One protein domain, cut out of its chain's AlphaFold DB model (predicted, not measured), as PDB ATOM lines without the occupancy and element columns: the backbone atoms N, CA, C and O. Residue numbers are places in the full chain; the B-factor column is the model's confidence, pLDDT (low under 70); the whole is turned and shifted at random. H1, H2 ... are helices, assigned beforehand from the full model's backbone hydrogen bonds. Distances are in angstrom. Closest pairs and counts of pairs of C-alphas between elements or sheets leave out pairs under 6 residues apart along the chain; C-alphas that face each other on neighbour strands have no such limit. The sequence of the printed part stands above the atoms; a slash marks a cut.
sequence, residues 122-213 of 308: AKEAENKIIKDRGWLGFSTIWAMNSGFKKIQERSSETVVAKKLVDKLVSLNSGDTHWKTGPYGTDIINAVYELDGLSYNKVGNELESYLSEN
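What this domain is: This is residues 122 to 213 of the 308 residues of an uncharacterized protein of Serratia odorifera DSM 4582 (UniProt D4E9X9). A long helix, H1, runs through the middle, crossed by H5 on one side and H6 roughly on the other; residues 122 to 129 stick out. H3 packs on H5. The printed part has 92 residues, six named helices, H1 to H6 in order, and no named strand: all helix, compact, radius of gyration of the C-alphas 13.3 A, spans 39 by 32 by 21 A.

How they stand to each other: H1, residues 122 to 146, touches H5, residues 184 to 193, about perpendicular at 85 degrees, with 133 to 141 alone; the closest C-alphas, Gly 137 and Ala 190, are 4.4 A apart. H2 is residues 150 to 153, H3 161 to 171, H4 177 to 180, H6 199 to 212. H2 touches H6, closest C-alphas Ile 151 and Tyr 199, 6.0 A. H4 touches H5 only at the corner. Every O i to N i+4 pair is within hydrogen-bond range in H1, H3, H5 and H6; H2 and H4 are too short.

Where its parts are: H1 spans 35.4 A from C-alpha 122 (147.853, 197.784, 124.308); H6, 19.9 A, ends at C-alpha 212 (132.504, 190.013, 137.049).

The domain as a whole: The printed part has no cut. No link is long. Residues 143 to 156 and 168 to 184 are under pLDDT 70.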
ATOM      1  N   ALA A 122     148.433 196.445 124.432       76.31
ATOM      2  CA  ALA A 122     147.853 197.784 124.308       76.31
ATOM      3  C   ALA A 122     146.319 197.737 124.215       76.31
ATOM      4  O   ALA A 122     145.636 198.511 124.881       76.31
ATOM      5  N   LYS A 123     145.773 196.785 123.447       76.38
ATOM      6  CA  LYS A 123     144.325 196.585 123.324       76.38
ATOM      7  C   LYS A 123     143.687 196.100 124.630       76.38
ATOM      8  O   LYS A 123     142.591 196.527 124.977       76.38
ATOM      9  N   GLU A 124     144.358 195.217 125.366       72.62
ATOM     10  CA  GLU A 124     143.913 194.791 126.699       72.62
ATOM     11  C   GLU A 124     143.887 195.961 127.688       72.62
ATOM     12  O   GLU A 124     142.913 196.122 128.424       72.62
ATOM     13  N   ALA A 125     144.917 196.813 127.666       71.62
ATOM     14  CA  ALA A 125     144.966 198.016 128.489       71.62
ATOM     15  C   ALA A 125     143.842 199.005 128.134       71.62
ATOM     16  O   ALA A 125     143.180 199.524 129.030       71.62
ATOM     17  N   GLU A 126     143.573 199.221 126.845       73.06
ATOM     18  CA  GLU A 126     142.477 200.074 126.374       73.06
ATOM     19  C   GLU A 126     141.105 199.540 126.814       73.06
ATOM     20  O   GLU A 126     140.306 200.276 127.393       73.06
ATOM     21  N   ASN A 127     140.857 198.238 126.636       74.81
ATOM     22  CA  ASN A 127     139.622 197.597 127.090       74.81
ATOM     23  C   ASN A 127     139.425 197.732 128.603       74.81
ATOM     24  O   ASN A 127     138.303 197.951 129.062       74.81
ATOM     25  N   LYS A 128     140.507 197.615 129.381       77.31
ATOM     26  CA  LYS A 128     140.462 197.814 130.830       77.31
ATOM     27  C   LYS A 128     140.066 199.248 131.181       77.31
ATOM     28  O   LYS A 128     139.170 199.434 131.994       77.31
ATOM     29  N   ILE A 129     140.660 200.246 130.522       72.81
ATOM     30  CA  ILE A 129     140.317 201.664 130.725       72.81
ATOM     31  C   ILE A 129     138.837 201.923 130.417       72.81
ATOM     32  O   ILE A 129     138.163 202.606 131.185       72.81
ATOM     33  N   ILE A 130     138.313 201.361 129.323       72.31
ATOM     34  CA  ILE A 130     136.895 201.498 128.954       72.31
ATOM     35  C   ILE A 130     135.993 200.866 130.021       72.31
ATOM     36  O   ILE A 130     135.033 201.498 130.461       72.31
ATOM     37  N   LYS A 131     136.312 199.648 130.480       74.56
ATOM     38  CA  LYS A 131     135.558 198.983 131.555       74.56
ATOM     39  C   LYS A 131     135.582 199.789 132.857       74.56
ATOM     40  O   LYS A 131     134.541 199.935 133.496       74.56
ATOM     41  N   ASP A 132     136.738 200.330 133.232       76.44
ATOM     42  CA  ASP A 132     136.899 201.130 134.448       76.44
ATOM     43  C   ASP A 132     136.118 202.454 134.361       76.44
ATOM     44  O   ASP A 132     135.473 202.852 135.330       76.44
ATOM     45  N   ARG A 133     136.085 203.100 133.187       76.44
ATOM     46  CA  ARG A 133     135.231 204.274 132.931       76.44
ATOM     47  C   ARG A 133     133.749 203.940 133.007       76.44
ATOM     48  O   ARG A 133     133.016 204.644 133.696       76.44
ATOM     49  N   GLY A 134     133.317 202.850 132.373       81.44
ATOM     50  CA  GLY A 134     131.935 202.380 132.463       81.44
ATOM     51  C   GLY A 134     131.514 202.183 133.918       81.44
ATOM     52  O   GLY A 134     130.501 202.732 134.352       81.44
ATOM     53  N   TRP A 135     132.348 201.505 134.712       82.38
ATOM     54  CA  TRP A 135     132.139 201.358 136.152       82.38
ATOM     55  C   TRP A 135     132.001 202.691 136.874       82.38
ATOM     56  O   TRP A 135     131.043 202.849 137.631       82.38
ATOM     57  N   LEU A 136     132.903 203.651 136.638       79.25
ATOM     58  CA  LEU A 136     132.805 204.990 137.228       79.25
ATOM     59  C   LEU A 136     131.454 205.639 136.906       79.25
ATOM     60  O   LEU A 136     130.804 206.156 137.810       79.25
ATOM     61  N   GLY A 137     130.989 205.557 135.659       80.31
ATOM     62  CA  GLY A 137     129.676 206.066 135.256       80.31
ATOM     63  C   GLY A 137     128.528 205.371 135.990       80.31
ATOM     64  O   GLY A 137     127.718 206.031 136.644       80.31
ATOM     65  N   PHE A 138     128.476 204.037 135.939       82.44
ATOM     66  CA  PHE A 138     127.401 203.244 136.543       82.44
ATOM     67  C   PHE A 138     127.300 203.446 138.059       82.44
ATOM     68  O   PHE A 138     126.218 203.700 138.591       82.44
ATOM     69  N   SER A 139     128.433 203.371 138.750       75.94
ATOM     70  CA  SER A 139     128.526 203.542 140.201       75.94
ATOM     71  C   SER A 139     128.288 204.988 140.646       75.94
ATOM     72  O   SER A 139     127.712 205.198 141.709       75.94
ATOM     73  N   THR A 140     128.633 205.990 139.829       75.56
ATOM     74  CA  THR A 140     128.277 207.394 140.097       75.56
ATOM     75  C   THR A 140     126.771 207.585 140.019       75.56
ATOM     76  O   THR A 140     126.167 208.120 140.949       75.56
ATOM     77  N   ILE A 141     126.140 207.113 138.937       75.25
ATOM     78  CA  ILE A 141     124.680 207.158 138.811       75.25
ATOM     79  C   ILE A 141     124.044 206.430 139.996       75.25
ATOM     80  O   ILE A 141     123.081 206.949 140.566       75.25
ATOM     81  N   TRP A 142     124.598 205.282 140.400       75.38
ATOM     82  CA  TRP A 142     124.166 204.559 141.589       75.38
ATOM     83  C   TRP A 142     124.265 205.406 142.857       75.38
ATOM     84  O   TRP A 142     123.228 205.683 143.443       75.38
ATOM     85  N   ALA A 143     125.450 205.877 143.246       67.06
ATOM     86  CA  ALA A 143     125.673 206.663 144.461       67.06
ATOM     87  C   ALA A 143     124.778 207.918 144.535       67.06
ATOM     88  O   ALA A 143     124.200 208.265 145.561       67.06
ATOM     89  N   MET A 144     124.553 208.579 143.402       63.69
ATOM     90  CA  MET A 144     123.653 209.734 143.306       63.69
ATOM     91  C   MET A 144     122.180 209.447 143.622       63.69
ATOM     92  O   MET A 144     121.383 210.366 143.884       63.69
ATOM     93  N   ASN A 145     121.794 208.188 143.475       62.97
ATOM     94  CA  ASN A 145     120.432 207.704 143.611       62.97
ATOM     95  C   ASN A 145     120.278 206.697 144.756       62.97
ATOM     96  O   ASN A 145     119.141 206.445 145.159       62.97
ATOM     97  N   SER A 146     121.376 206.176 145.313       52.47
ATOM     98  CA  SER A 146     121.415 205.370 146.536       52.47
ATOM     99  C   SER A 146     120.893 206.178 147.725       52.47
ATOM    100  O   SER A 146     120.307 205.600 148.636       52.47
ATOM    101  N   GLY A 147     120.917 207.514 147.625       50.12
ATOM    102  CA  GLY A 147     120.196 208.411 148.522       50.12
ATOM    103  C   GLY A 147     118.678 208.187 148.596       50.12
ATOM    104  O   GLY A 147     118.115 208.467 149.636       50.12
ATOM    105  N   PHE A 148     117.984 207.679 147.569       42.34
ATOM    106  CA  PHE A 148     116.549 207.334 147.638       42.34
ATOM    107  C   PHE A 148     116.133 206.559 146.391       42.34
ATOM    108  O   PHE A 148     116.141 207.186 145.339       42.34
ATOM    109  N   LYS A 149     115.672 205.299 146.535       45.00
ATOM    110  CA  LYS A 149     114.612 204.552 145.784       45.00
ATOM    111  C   LYS A 149     114.528 204.618 144.234       45.00
ATOM    112  O   LYS A 149     113.841 203.803 143.626       45.00
ATOM    113  N   LYS A 150     115.203 205.554 143.570       48.94
ATOM    114  CA  LYS A 150     114.776 206.198 142.324       48.94
ATOM    115  C   LYS A 150     115.302 205.492 141.087       48.94
ATOM    116  O   LYS A 150     114.530 205.378 140.154       48.94
ATOM    117  N   ILE A 151     116.515 204.934 141.065       48.28
ATOM    118  CA  ILE A 151     116.961 204.143 139.890       48.28
ATOM    119  C   ILE A 151     116.031 202.954 139.643       48.28
ATOM    120  O   ILE A 151     115.728 202.622 138.504       48.28
ATOM    121  N   GLN A 152     115.563 202.318 140.716       51.53
ATOM    122  CA  GLN A 152     114.788 201.083 140.617       51.53
ATOM    123  C   GLN A 152     113.286 201.338 140.439       51.53
ATOM    124  O   GLN A 152     112.614 200.527 139.815       51.53
ATOM    125  N   GLU A 153     112.763 202.468 140.930       58.78
ATOM    126  CA  GLU A 153     111.376 202.903 140.677       58.78
ATOM    127  C   GLU A 153     111.200 203.614 139.326       58.78
ATOM    128  O   GLU A 153     110.077 203.775 138.860       58.78
ATOM    129  N   ARG A 154     112.302 204.018 138.686       62.81
ATOM    130  CA  ARG A 154     112.334 204.730 137.401       62.81
ATOM    131  C   ARG A 154     112.954 203.889 136.294       62.81
ATOM    132  O   ARG A 154     113.554 204.428 135.372       62.81
ATOM    133  N   SER A 155     112.836 202.567 136.379       64.38
ATOM    134  CA  SER A 155     113.403 201.636 135.393       64.38
ATOM    135  C   SER A 155     112.952 201.934 133.953       64.38
ATOM    136  O   SER A 155     113.696 201.648 133.014       64.38
ATOM    137  N   SER A 156     111.772 202.545 133.792       69.88
ATOM    138  CA  SER A 156     111.203 203.025 132.527       69.88
ATOM    139  C   SER A 156     111.668 204.423 132.096       69.88
ATOM    140  O   SER A 156     111.466 204.786 130.938       69.88
ATOM    141  N   GLU A 157     112.278 205.214 132.982       78.88
ATOM    142  CA  GLU A 157     112.860 206.511 132.634       78.88
ATOM    143  C   GLU A 157     114.231 206.330 131.971       78.88
ATOM    144  O   GLU A 157     114.937 205.331 132.158       78.88
ATOM    145  N   THR A 158     114.630 207.348 131.217       85.94
ATOM    146  CA  THR A 158     115.967 207.459 130.645       85.94
ATOM    147  C   THR A 158     116.865 208.345 131.498       85.94
ATOM    148  O   THR A 158     116.423 209.259 132.203       85.94
ATOM    149  N   VAL A 159     118.160 208.062 131.435       82.81
ATOM    150  CA  VAL A 159     119.208 208.906 131.988       82.81
ATOM    151  C   VAL A 159     119.181 210.250 131.267       82.81
ATOM    152  O   VAL A 159     119.170 210.307 130.042       82.81
ATOM    153  N   VAL A 160     119.185 211.327 132.053       85.31
ATOM    154  CA  VAL A 160     119.407 212.692 131.568       85.31
ATOM    155  C   VAL A 160     120.685 213.189 132.228       85.31
ATOM    156  O   VAL A 160     120.648 213.740 133.334       85.31
ATOM    157  N   ALA A 161     121.818 212.963 131.570       82.88
ATOM    158  CA  ALA A 161     123.155 213.177 132.111       82.88
ATOM    159  C   ALA A 161     123.336 214.607 132.621       82.88
ATOM    160  O   ALA A 161     123.818 214.798 133.731       82.88
ATOM    161  N   LYS A 162     122.835 215.616 131.893       82.69
ATOM    162  CA  LYS A 162     122.888 217.017 132.340       82.69
ATOM    163  C   LYS A 162     122.241 217.221 133.714       82.69
ATOM    164  O   LYS A 162     122.857 217.809 134.593       82.69
ATOM    165  N   LYS A 163     121.035 216.680 133.932       80.00
ATOM    166  CA  LYS A 163     120.345 216.778 135.232       80.00
ATOM    167  C   LYS A 163     121.126 216.072 136.335       80.00
ATOM    168  O   LYS A 163     121.096 216.514 137.480       80.00
ATOM    169  N   LEU A 164     121.786 214.962 136.005       77.19
ATOM    170  CA  LEU A 164     122.606 214.232 136.962       77.19
ATOM    171  C   LEU A 164     123.880 215.011 137.309       77.19
ATOM    172  O   LEU A 164     124.170 215.213 138.482       77.19
ATOM    173  N   VAL A 165     124.587 215.543 136.318       75.62
ATOM    174  CA  VAL A 165     125.768 216.387 136.533       75.62
ATOM    175  C   VAL A 165     125.411 217.634 137.346       75.62
ATOM    176  O   VAL A 165     126.086 217.922 138.331       75.62
ATOM    177  N   ASP A 166     124.308 218.315 137.028       74.88
ATOM    178  CA  ASP A 166     123.819 219.464 137.805       74.88
ATOM    179  C   ASP A 166     123.524 219.074 139.268       74.88
ATOM    180  O   ASP A 166     123.789 219.836 140.199       74.88
ATOM    181  N   LYS A 167     123.026 217.851 139.494       71.94
ATOM    182  CA  LYS A 167     122.774 217.306 140.833       71.94
ATOM    183  C   LYS A 167     124.060 216.896 141.569       71.94
ATOM    184  O   LYS A 167     124.119 217.061 142.781       71.94
ATOM    185  N   LEU A 168     125.096 216.406 140.878       67.69
ATOM    186  CA  LEU A 168     126.426 216.158 141.468       67.69
ATOM    187  C   LEU A 168     127.066 217.454 141.965       67.69
ATOM    188  O   LEU A 168     127.690 217.472 143.025       67.69
ATOM    189  N   VAL A 169     126.887 218.540 141.210       63.22
ATOM    190  CA  VAL A 169     127.333 219.879 141.613       63.22
ATOM    191  C   VAL A 169     126.588 220.339 142.874       63.22
ATOM    192  O   VAL A 169     127.202 220.933 143.757       63.22
ATOM    193  N   SER A 170     125.280 220.064 142.983       61.50
ATOM    194  CA  SER A 170     124.449 220.577 144.082       61.50
ATOM    195  C   SER A 170     124.486 219.747 145.371       61.50
ATOM    196  O   SER A 170     124.462 220.334 146.450       61.50
ATOM    197  N   LEU A 171     124.573 218.412 145.289       55.81
ATOM    198  CA  LEU A 171     124.590 217.513 146.457       55.81
ATOM    199  C   LEU A 171     125.834 217.676 147.338       55.81
ATOM    200  O   LEU A 171     125.784 217.353 148.516       55.81
ATOM    201  N   ASN A 172     126.921 218.215 146.791       53.50
ATOM    202  CA  ASN A 172     128.178 218.402 147.508       53.50
ATOM    203  C   ASN A 172     128.347 219.823 148.074       53.50
ATOM    204  O   ASN A 172     129.467 220.299 148.194       53.50
ATOM    205  N   SER A 173     127.267 220.551 148.384       47.84
ATOM    206  CA  SER A 173     127.351 221.913 148.954       47.84
ATOM    207  C   SER A 173     128.194 222.898 148.116       47.84
ATOM    208  O   SER A 173     128.814 223.810 148.657       47.84
ATOM    209  N   GLY A 174     128.233 222.720 146.788       48.81
ATOM    210  CA  GLY A 174     129.077 223.506 145.875       48.81
ATOM    211  C   GLY A 174     130.518 223.001 145.736       48.81
ATOM    212  O   GLY A 174     131.302 223.583 144.985       48.81
ATOM    213  N   ASP A 175     130.868 221.907 146.410       46.25
ATOM    214  CA  ASP A 175     132.169 221.275 146.310       46.25
ATOM    215  C   ASP A 175     132.343 220.574 144.944       46.25
ATOM    216  O   ASP A 175     131.587 219.691 144.522       46.25
ATOM    217  N   THR A 176     133.372 221.020 144.224       53.75
ATOM    218  CA  THR A 176     133.778 220.533 142.907       53.75
ATOM    219  C   THR A 176     134.981 219.591 142.978       53.75
ATOM    220  O   THR A 176     135.555 219.290 141.939       53.75
ATOM    221  N   HIS A 177     135.353 219.073 144.155       49.59
ATOM    222  CA  HIS A 177     136.483 218.151 144.320       49.59
ATOM    223  C   HIS A 177     136.358 216.849 143.526       49.59
ATOM    224  O   HIS A 177     137.368 216.209 143.257       49.59
ATOM    225  N   TRP A 178     135.157 216.456 143.087       53.59
ATOM    226  CA  TRP A 178     135.043 215.440 142.043       53.59
ATOM    227  C   TRP A 178     135.714 215.950 140.769       53.59
ATOM    228  O   TRP A 178     136.635 215.287 140.344       53.59
ATOM    229  N   LYS A 179     135.412 217.156 140.254       55.41
ATOM    230  CA  LYS A 179     136.085 217.769 139.083       55.41
ATOM    231  C   LYS A 179     137.611 217.869 139.206       55.41
ATOM    232  O   LYS A 179     138.276 217.843 138.177       55.41
ATOM    233  N   THR A 180     138.155 218.023 140.416       48.78
ATOM    234  CA  THR A 180     139.607 218.189 140.661       48.78
ATOM    235  C   THR A 180     140.292 216.948 141.246       48.78
ATOM    236  O   THR A 180     141.515 216.925 141.377       48.78
ATOM    237  N   GLY A 181     139.530 215.905 141.587       53.38
ATOM    238  CA  GLY A 181     140.033 214.611 142.034       53.38
ATOM    239  C   GLY A 181     140.617 213.793 140.878       53.38
ATOM    240  O   GLY A 181     140.375 214.110 139.713       53.38
ATOM    241  N   PRO A 182     141.343 212.696 141.170       53.97
ATOM    242  CA  PRO A 182     142.064 211.925 140.152       53.97
ATOM    243  C   PRO A 182     141.169 211.336 139.047       53.97
ATOM    244  O   PRO A 182     141.686 210.958 138.005       53.97
ATOM    245  N   TYR A 183     139.849 211.281 139.259       60.69
ATOM    246  CA  TYR A 183     138.874 210.706 138.324       60.69
ATOM    247  C   TYR A 183     137.790 211.694 137.881       60.69
ATOM    248  O   TYR A 183     136.805 211.291 137.274       60.69
ATOM    249  N   GLY A 184     137.923 212.987 138.180       66.44
ATOM    250  CA  GLY A 184     136.834 213.950 138.018       66.44
ATOM    251  C   GLY A 184     136.252 214.091 136.635       66.44
ATOM    252  O   GLY A 184     135.049 213.936 136.427       66.44
ATOM    253  N   THR A 185     137.125 214.399 135.685       71.56
ATOM    254  CA  THR A 185     136.751 214.517 134.278       71.56
ATOM    255  C   THR A 185     136.252 213.179 133.733       71.56
ATOM    256  O   THR A 185     135.262 213.156 133.007       71.56
ATOM    257  N   ASP A 186     136.868 212.064 134.132       74.19
ATOM    258  CA  ASP A 186     136.467 210.726 133.688       74.19
ATOM    259  C   ASP A 186     135.091 210.310 134.229       74.19
ATOM    260  O   ASP A 186     134.315 209.720 133.487       74.19
ATOM    261  N   ILE A 187     134.740 210.670 135.468       75.06
ATOM    262  CA  ILE A 187     133.412 210.423 136.053       75.06
ATOM    263  C   ILE A 187     132.328 211.161 135.265       75.06
ATOM    264  O   ILE A 187     131.306 210.576 134.915       75.06
ATOM    265  N   ILE A 188     132.551 212.441 134.952       75.56
ATOM    266  CA  ILE A 188     131.604 213.239 134.159       75.56
ATOM    267  C   ILE A 188     131.409 212.623 132.786       75.56
ATOM    268  O   ILE A 188     130.275 212.408 132.362       75.56
ATOM    269  N   ASN A 189     132.520 212.351 132.103       79.69
ATOM    270  CA  ASN A 189     132.500 211.789 130.763       79.69
ATOM    271  C   ASN A 189     131.766 210.447 130.761       79.69
ATOM    272  O   ASN A 189     130.868 210.254 129.948       79.69
ATOM    273  N   ALA A 190     132.051 209.582 131.737       82.38
ATOM    274  CA  ALA A 190     131.366 208.309 131.891       82.38
ATOM    275  C   ALA A 190     129.857 208.466 132.146       82.38
ATOM    276  O   ALA A 190     129.069 207.694 131.615       82.38
ATOM    277  N   VAL A 191     129.412 209.472 132.908       82.12
ATOM    278  CA  VAL A 191     127.970 209.746 133.082       82.12
ATOM    279  C   VAL A 191     127.323 210.199 131.768       82.12
ATOM    280  O   VAL A 191     126.203 209.784 131.471       82.12
ATOM    281  N   TYR A 192     128.009 211.019 130.966       86.12
ATOM    282  CA  TYR A 192     127.514 211.440 129.649       86.12
ATOM    283  C   TYR A 192     127.472 210.302 128.624       86.12
ATOM    284  O   TYR A 192     126.588 210.306 127.771       86.12
ATOM    285  N   GLU A 193     128.349 209.299 128.724       86.44
ATOM    286  CA  GLU A 193     128.280 208.084 127.894       86.44
ATOM    287  C   GLU A 193     126.992 207.273 128.133       86.44
ATOM    288  O   GLU A 193     126.583 206.488 127.277       86.44
ATOM    289  N   LEU A 194     126.326 207.480 129.272       86.25
ATOM    290  CA  LEU A 194     125.082 206.802 129.638       86.25
ATOM    291  C   LEU A 194     123.823 207.614 129.304       86.25
ATOM    292  O   LEU A 194     122.716 207.136 129.560       86.25
ATOM    293  N   ASP A 195     123.961 208.822 128.749       88.44
ATOM    294  CA  ASP A 195     122.830 209.695 128.422       88.44
ATOM    295  C   ASP A 195     121.849 209.019 127.452       88.44
ATOM    296  O   ASP A 195     122.235 208.361 126.486       88.44
ATOM    297  N   GLY A 196     120.552 209.141 127.731       86.31
ATOM    298  CA  GLY A 196     119.496 208.519 126.931       86.31
ATOM    299  C   GLY A 196     119.317 207.008 127.128       86.31
ATOM    300  O   GLY A 196     118.302 206.470 126.678       86.31
ATOM    301  N   LEU A 197     120.216 206.306 127.832       87.44
ATOM    302  CA  LEU A 197     119.985 204.907 128.207       87.44
ATOM    303  C   LEU A 197     118.868 204.803 129.251       87.44
ATOM    304  O   LEU A 197     118.700 205.690 130.084       87.44
ATOM    305  N   SER A 198     118.108 203.706 129.249       86.44
ATOM    306  CA  SER A 198     117.140 203.455 130.321       86.44
ATOM    307  C   SER A 198     117.849 203.114 131.631       86.44
ATOM    308  O   SER A 198     118.882 202.436 131.631       86.44
ATOM    309  N   TYR A 199     117.269 203.509 132.765       80.81
ATOM    310  CA  TYR A 199     117.812 203.125 134.073       80.81
ATOM    311  C   TYR A 199     117.843 201.608 134.276       80.81
ATOM    312  O   TYR A 199     118.723 201.108 134.973       80.81
ATOM    313  N   ASN A 200     116.940 200.856 133.635       82.38
ATOM    314  CA  ASN A 200     117.012 199.396 133.647       82.38
ATOM    315  C   ASN A 200     118.279 198.876 132.955       82.38
ATOM    316  O   ASN A 200     118.947 197.999 133.491       82.38
ATOM    317  N   LYS A 201     118.640 199.436 131.791       85.69
ATOM    318  CA  LYS A 201     119.873 199.053 131.094       85.69
ATOM    319  C   LYS A 201     121.099 199.387 131.942       85.69
ATOM    320  O   LYS A 201     121.932 198.518 132.143       85.69
ATOM    321  N   VAL A 202     121.158 200.593 132.503       84.75
ATOM    322  CA  VAL A 202     122.226 201.004 133.435       84.75
ATOM    323  C   VAL A 202     122.333 200.045 134.624       84.75
ATOM    324  O   VAL A 202     123.430 199.636 134.990       84.75
ATOM    325  N   GLY A 203     121.198 199.644 135.205       84.12
ATOM    326  CA  GLY A 203     121.155 198.662 136.287       84.12
ATOM    327  C   GLY A 203     121.664 197.281 135.870       84.12
ATOM    328  O   GLY A 203     122.412 196.671 136.623       84.12
ATOM    329  N   ASN A 204     121.311 196.802 134.675       86.69
ATOM    330  CA  ASN A 204     121.802 195.521 134.159       86.69
ATOM    331  C   ASN A 204     123.321 195.545 133.935       86.69
ATOM    332  O   ASN A 204     124.003 194.605 134.319       86.69
ATOM    333  N   GLU A 205     123.857 196.627 133.366       87.56
ATOM    334  CA  GLU A 205     125.304 196.777 133.154       87.56
ATOM    335  C   GLU A 205     126.062 196.835 134.492       87.56
ATOM    336  O   GLU A 205     127.105 196.197 134.649       87.56
ATOM    337  N   LEU A 206     125.514 197.537 135.495       87.00
ATOM    338  CA  LEU A 206     126.072 197.571 136.849       87.00
ATOM    339  C   LEU A 206     126.063 196.184 137.508       87.00
ATOM    340  O   LEU A 206     127.047 195.797 138.133       87.00
ATOM    341  N   GLU A 207     124.968 195.435 137.362       88.38
ATOM    342  CA  GLU A 207     124.854 194.058 137.851       88.38
ATOM    343  C   GLU A 207     125.884 193.141 137.193       88.38
ATOM    344  O   GLU A 207     126.594 192.432 137.906       88.38
ATOM    345  N   SER A 208     126.005 193.171 135.862       89.69
ATOM    346  CA  SER A 208     127.003 192.383 135.134       89.69
ATOM    347  C   SER A 208     128.419 192.734 135.579       89.69
ATOM    348  O   SER A 208     129.219 191.840 135.858       89.69
ATOM    349  N   TYR A 209     128.716 194.026 135.729       86.94
ATOM    350  CA  TYR A 209     130.025 194.467 136.192       86.94
ATOM    351  C   TYR A 209     130.326 194.000 137.623       86.94
ATOM    352  O   TYR A 209     131.431 193.518 137.882       86.94
ATOM    353  N   LEU A 210     129.368 194.122 138.550       87.25
ATOM    354  CA  LEU A 210     129.527 193.635 139.922       87.25
ATOM    355  C   LEU A 210     129.723 192.120 139.959       87.25
ATOM    356  O   LEU A 210     130.571 191.659 140.707       87.25
ATOM    357  N   SER A 211     129.008 191.352 139.137       88.88
ATOM    358  CA  SER A 211     129.198 189.900 139.045       88.88
ATOM    359  C   SER A 211     130.594 189.514 138.544       88.88
ATOM    360  O   SER A 211     131.176 188.559 139.046       88.88
ATOM    361  N   GLU A 212     131.155 190.260 137.587       88.06
ATOM    362  CA  GLU A 212     132.504 190.013 137.049       88.06
ATOM    363  C   GLU A 212     133.636 190.456 137.991       88.06
ATOM    364  O   GLU A 212     134.743 189.927 137.908       88.06
ATOM    365  N   ASN A 213     133.392 191.456 138.842       85.12
ATOM    366  CA  ASN A 213     134.439 192.163 139.589       85.12
ATOM    367  C   ASN A 213     134.163 192.230 141.097       85.12
ATOM    368  O   ASN A 213     134.626 193.159 141.761       85.12
TER     369      ASN A 213